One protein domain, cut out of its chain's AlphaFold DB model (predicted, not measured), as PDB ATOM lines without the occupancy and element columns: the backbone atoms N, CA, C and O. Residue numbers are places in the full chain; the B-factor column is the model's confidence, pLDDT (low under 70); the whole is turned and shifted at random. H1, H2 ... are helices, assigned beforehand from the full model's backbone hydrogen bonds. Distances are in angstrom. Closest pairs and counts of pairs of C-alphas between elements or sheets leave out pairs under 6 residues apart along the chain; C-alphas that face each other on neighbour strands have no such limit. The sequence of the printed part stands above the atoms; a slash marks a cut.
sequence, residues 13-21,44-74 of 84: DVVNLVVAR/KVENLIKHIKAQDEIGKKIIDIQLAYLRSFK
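Overview. This is residues 13 to 21 and 44 to 74 of the 84 residues of an uncharacterized protein of Candidatus Levybacteria bacterium GW2011_GWB1_39_7 (UniProt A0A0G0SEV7). Two short helices, H1 and H2, lie side by side and run opposite ways, and a longer helix, H3, is laid across the pair at about a right angle. H3 packs on H2 with residues 58 to 63 and on H1 with residues 63 to 66, and residues 68 to 74 stick out beyond the body as a free arm. The printed part has 40 residues with three named helices, in the order H1, H2, H3, and no named strand; its class is all helix. It is compact, with a radius of gyration of the C-alphas of 9.8 A, and elongated in outline, spanning 29 by 19 by 19 A.

Along the chain. Find C-alpha 13 at (141.122, 116.088, 112.151); from there H1, residues 13 to 21, runs 12.4 A. After the cut, look for H2 at residues 45 to 54, 14.3 A long, beginning at C-alpha 45 at (141.022, 104.358, 127.128). H3, residues 57 to 72, is the longest helix at 22.6 A and ends at C-alpha 72 at (139.556, 127.975, 127.284).

Arrangement. Begin with H1 and H2, which touch at a shallow tilt of 7 degrees and run opposite ways; their closest C-alphas, those of Val 19 and Ile 49, are 5.9 A apart. H3 touches H1 with residues 63 to 66 alone, about perpendicular at 84 degrees, and the closest C-alphas, Val 18 and Ile 63, are 6.3 A apart. H3 touches H2 with residues 58 to 63 alone, about perpendicular at 81 degrees, and here the closest C-alphas, Ile 52 and Gly 59, are 3.8 A apart. The helix packing is mostly crossed, but only just, with 1 of 3 touching pairs at a shallow tilt. In H1, H2 and H3 every O i to N i+4 pair is within hydrogen-bond range.

Size, cuts and confidence. Look to Lys 44 and Lys 74 for the two C-alphas farthest apart, 29.9 A. Residues 22 to 43 are cut out, and C-alphas 21 and 44 are 13.9 A apart across the gap. The link from H2 to H3 is tight, with 2 residues between them. The mean pLDDT of the printed part is 89.6, and no printed residue is under 70.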
ATOM      1  N   ASP A  13     140.031 115.389 111.458       96.50
ATOM      2  CA  ASP A  13     141.122 116.088 112.151       96.50
ATOM      3  C   ASP A  13     140.802 116.351 113.628       96.50
ATOM      4  O   ASP A  13     141.632 116.117 114.508       96.50
ATOM      5  N   VAL A  14     139.577 116.803 113.917       95.69
ATOM      6  CA  VAL A  14     139.112 117.035 115.291       95.69
ATOM      7  C   VAL A  14     139.027 115.716 116.051       95.69
ATOM      8  O   VAL A  14     139.468 115.635 117.198       95.69
ATOM      9  N   VAL A  15     138.497 114.671 115.412       96.12
ATOM     10  CA  VAL A  15     138.410 113.330 116.004       96.12
ATOM     11  C   VAL A  15     139.802 112.809 116.350       96.12
ATOM     12  O   VAL A  15     140.031 112.392 117.483       96.12
ATOM     13  N   ASN A  16     140.742 112.870 115.408       96.50
ATOM     14  CA  ASN A  16     142.104 112.374 115.587       96.50
ATOM     15  C   ASN A  16     142.857 113.145 116.675       96.50
ATOM     16  O   ASN A  16     143.552 112.531 117.482       96.50
ATOM     17  N   LEU A  17     142.669 114.466 116.758       95.75
ATOM     18  CA  LEU A  17     143.220 115.284 117.839       95.75
ATOM     19  C   LEU A  17     142.724 114.813 119.213       95.75
ATOM     20  O   LEU A  17     143.508 114.656 120.151       95.75
ATOM     21  N   VAL A  18     141.415 114.588 119.337       94.62
ATOM     22  CA  VAL A  18     140.810 114.133 120.590       94.62
ATOM     23  C   VAL A  18     141.276 112.715 120.936       94.62
ATOM     24  O   VAL A  18     141.630 112.472 122.087       94.62
ATOM     25  N   VAL A  19     141.351 111.805 119.959       94.56
ATOM     26  CA  VAL A  19     141.885 110.445 120.149       94.56
ATOM     27  C   VAL A  19     143.322 110.488 120.663       94.56
ATOM     28  O   VAL A  19     143.588 109.907 121.712       94.56
ATOM     29  N   ALA A  20     144.213 111.238 120.009       94.62
ATOM     30  CA  ALA A  20     145.614 111.348 120.418       94.62
ATOM     31  C   ALA A  20     145.763 111.863 121.861       94.62
ATOM     32  O   ALA A  20     146.607 111.392 122.623       94.62
ATOM     33  N   ARG A  21     144.907 112.806 122.279       91.12
ATOM     34  CA  ARG A  21     144.895 113.305 123.662       91.12
ATOM     35  C   ARG A  21     144.481 112.226 124.666       91.12
ATOM     36  O   ARG A  21     145.057 112.167 125.749       91.12
ATOM     37  N   LYS A  44     137.755 102.378 130.179       72.00
ATOM     38  CA  LYS A  44     139.089 102.119 129.619       72.00
ATOM     39  C   LYS A  44     139.337 103.030 128.406       72.00
ATOM     40  O   LYS A  44     138.408 103.296 127.637       72.00
ATOM     41  N   VAL A  45     140.581 103.477 128.229       80.00
ATOM     42  CA  VAL A  45     141.022 104.358 127.128       80.00
ATOM     43  C   VAL A  45     140.523 103.840 125.778       80.00
ATOM     44  O   VAL A  45     139.969 104.596 124.982       80.00
ATOM     45  N   GLU A  46     140.591 102.528 125.557       82.75
ATOM     46  CA  GLU A  46     140.161 101.891 124.315       82.75
ATOM     47  C   GLU A  46     138.649 102.023 124.076       82.75
ATOM     48  O   GLU A  46     138.214 102.193 122.937       82.75
ATOM     49  N   ASN A  47     137.831 101.968 125.131       83.25
ATOM     50  CA  ASN A  47     136.381 102.135 125.016       83.25
ATOM     51  C   ASN A  47     136.005 103.596 124.753       83.25
ATOM     52  O   ASN A  47     135.134 103.858 123.925       83.25
ATOM     53  N   LEU A  48     136.704 104.553 125.373       85.38
ATOM     54  CA  LEU A  48     136.524 105.977 125.072       85.38
ATOM     55  C   LEU A  48     136.850 106.275 123.603       85.38
ATOM     56  O   LEU A  48     136.064 106.924 122.915       85.38
ATOM     57  N   ILE A  49     137.963 105.736 123.097       89.56
ATOM     58  CA  ILE A  49     138.377 105.897 121.696       89.56
ATOM     59  C   ILE A  49     137.322 105.338 120.734       89.56
ATOM     60  O   ILE A  49     137.055 105.964 119.708       89.56
ATOM     61  N   LYS A  50     136.688 104.199 121.053       90.94
ATOM     62  CA  LYS A  50     135.597 103.642 120.232       90.94
ATOM     63  C   LYS A  50     134.420 104.610 120.117       90.94
ATOM     64  O   LYS A  50     134.000 104.891 118.999       90.94
ATOM     65  N   HIS A  51     133.944 105.154 121.238       90.88
ATOM     66  CA  HIS A  51     132.851 106.132 121.245       90.88
ATOM     67  C   HIS A  51     133.214 107.394 120.448       90.88
ATOM     68  O   HIS A  51     132.441 107.841 119.602       90.88
ATOM     69  N   ILE A  52     134.426 107.931 120.643       92.12
ATOM     70  CA  ILE A  52     134.926 109.118 119.925       92.12
ATOM     71  C   ILE A  52     134.958 108.876 118.409       92.12
ATOM     72  O   ILE A  52     134.465 109.704 117.647       92.12
ATOM     73  N   LYS A  53     135.494 107.731 117.963       93.62
ATOM     74  CA  LYS A  53     135.552 107.368 116.536       93.62
ATOM     75  C   LYS A  53     134.167 107.125 115.936       93.62
ATOM     76  O   LYS A  53     133.936 107.488 114.786       93.62
ATOM     77  N   ALA A  54     133.251 106.537 116.704       93.12
ATOM     78  CA  ALA A  54     131.864 106.339 116.290       93.12
ATOM     79  C   ALA A  54     131.064 107.652 116.246       93.12
ATOM     80  O   ALA A  54     130.043 107.714 115.564       93.12
ATOM     81  N   GLN A  55     131.526 108.692 116.954       92.81
ATOM     82  CA  GLN A  55     130.791 109.936 117.188       92.81
ATOM     83  C   GLN A  55     129.345 109.683 117.643       92.81
ATOM     84  O   GLN A  55     128.415 110.368 117.214       92.81
ATOM     85  N   ASP A  56     129.154 108.684 118.504       89.94
ATOM     86  CA  ASP A  56     127.881 108.482 119.192       89.94
ATOM     87  C   ASP A  56     127.670 109.556 120.273       89.94
ATOM     88  O   ASP A  56     128.516 110.426 120.478       89.94
ATOM     89  N   GLU A  57     126.534 109.533 120.970       87.75
ATOM     90  CA  GLU A  57     126.199 110.558 121.969       87.75
ATOM     91  C   GLU A  57     127.290 110.741 123.038       87.75
ATOM     92  O   GLU A  57     127.567 111.865 123.466       87.75
ATOM     93  N   ILE A  58     127.956 109.653 123.442       85.62
ATOM     94  CA  ILE A  58     129.059 109.692 124.407       85.62
ATOM     95  C   ILE A  58     130.305 110.282 123.741       85.62
ATOM     96  O   ILE A  58     130.931 111.187 124.295       85.62
ATOM     97  N   GLY A  59     130.645 109.810 122.541       89.81
ATOM     98  CA  GLY A  59     131.778 110.283 121.749       89.81
ATOM     99  C   GLY A  59     131.727 111.778 121.463       89.81
ATOM    100  O   GLY A  59     132.709 112.482 121.702       89.81
ATOM    101  N   LYS A  60     130.572 112.284 121.023       92.25
ATOM    102  CA  LYS A  60     130.364 113.717 120.767       92.25
ATOM    103  C   LYS A  60     130.534 114.537 122.038       92.25
ATOM    104  O   LYS A  60     131.268 115.519 122.036       92.25
ATOM    105  N   LYS A  61     129.968 114.073 123.155       89.69
ATOM    106  CA  LYS A  61     130.114 114.745 124.451       89.69
ATOM    107  C   LYS A  61     131.570 114.802 124.918       89.69
ATOM    108  O   LYS A  61     131.993 115.815 125.470       89.69
ATOM    109  N   ILE A  62     132.351 113.745 124.679       88.88
ATOM    110  CA  ILE A  62     133.796 113.759 124.945       88.88
ATOM    111  C   ILE A  62     134.481 114.812 124.075       88.88
ATOM    112  O   ILE A  62     135.220 115.637 124.608       88.88
ATOM    113  N   ILE A  63     134.229 114.803 122.764       93.12
ATOM    114  CA  ILE A  63     134.818 115.763 121.822       93.12
ATOM    115  C   ILE A  63     134.505 117.199 122.256       93.12
ATOM    116  O   ILE A  63     135.422 118.015 122.348       93.12
ATOM    117  N   ASP A  64     133.258 117.494 122.617       92.44
ATOM    118  CA  ASP A  64     132.846 118.819 123.081       92.44
ATOM    119  C   ASP A  64     133.584 119.264 124.341       92.44
ATOM    120  O   ASP A  64     134.087 120.387 124.389       92.44
ATOM    121  N   ILE A  65     133.706 118.388 125.343       89.94
ATOM    122  CA  ILE A  65     134.449 118.686 126.575       89.94
ATOM    123  C   ILE A  65     135.920 118.985 126.254       89.94
ATOM    124  O   ILE A  65     136.487 119.947 126.775       89.94
ATOM    125  N   GLN A  66     136.541 118.189 125.379       91.44
ATOM    126  CA  GLN A  66     137.945 118.376 125.005       91.44
ATOM    127  C   GLN A  66     138.166 119.665 124.208       91.44
ATOM    128  O   GLN A  66     139.108 120.409 124.482       91.44
ATOM    129  N   LEU A  67     137.279 119.979 123.264       92.19
ATOM    130  CA  LEU A  67     137.338 121.229 122.513       92.19
ATOM    131  C   LEU A  67     137.056 122.445 123.394       92.19
ATOM    132  O   LEU A  67     137.716 123.468 123.230       92.19
ATOM    133  N   ALA A  68     136.113 122.354 124.335       89.62
ATOM    134  CA  ALA A  68     135.840 123.416 125.300       89.62
ATOM    135  C   ALA A  68     137.075 123.709 126.165       89.62
ATOM    136  O   ALA A  68     137.464 124.870 126.303       89.62
ATOM    137  N   TYR A  69     137.748 122.665 126.659       87.94
ATOM    138  CA  TYR A  69     139.020 122.794 127.369       87.94
ATOM    139  C   TYR A  69     140.087 123.492 126.512       87.94
ATOM    140  O   TYR A  69     140.678 124.472 126.954       87.94
ATOM    141  N   LEU A  70     140.294 123.063 125.264       89.31
ATOM    142  CA  LEU A  70     141.274 123.696 124.371       89.31
ATOM    143  C   LEU A  70     140.935 125.162 124.060       89.31
ATOM    144  O   LEU A  70     141.817 126.016 124.023       89.31
ATOM    145  N   ARG A  71     139.651 125.478 123.867       87.69
ATOM    146  CA  ARG A  71     139.186 126.851 123.620       87.69
ATOM    147  C   ARG A  71     139.349 127.752 124.841       87.69
ATOM    148  O   ARG A  71     139.537 128.950 124.655       87.69
ATOM    149  N   SER A  72     139.330 127.199 126.056       85.19
ATOM    150  CA  SER A  72     139.556 127.975 127.284       85.19
ATOM    151  C   SER A  72     140.933 128.642 127.320       85.19
ATOM    152  O   SER A  72     141.058 129.736 127.856       85.19
ATOM    153  N   PHE A  73     141.942 128.076 126.644       82.69
ATOM    154  CA  PHE A  73     143.265 128.700 126.518       82.69
ATOM    155  C   PHE A  73     143.277 129.949 125.637       82.69
ATOM    156  O   PHE A  73     144.217 130.735 125.698       82.69
ATOM    157  N   LYS A  74     142.255 130.127 124.792       78.12
ATOM    158  CA  LYS A  74     142.105 131.320 123.957       78.12
ATOM    159  C   LYS A  74     141.471 132.480 124.732       78.12
ATOM    160  O   LYS A  74     141.441 133.592 124.209       78.12
TER     161      LYS A  74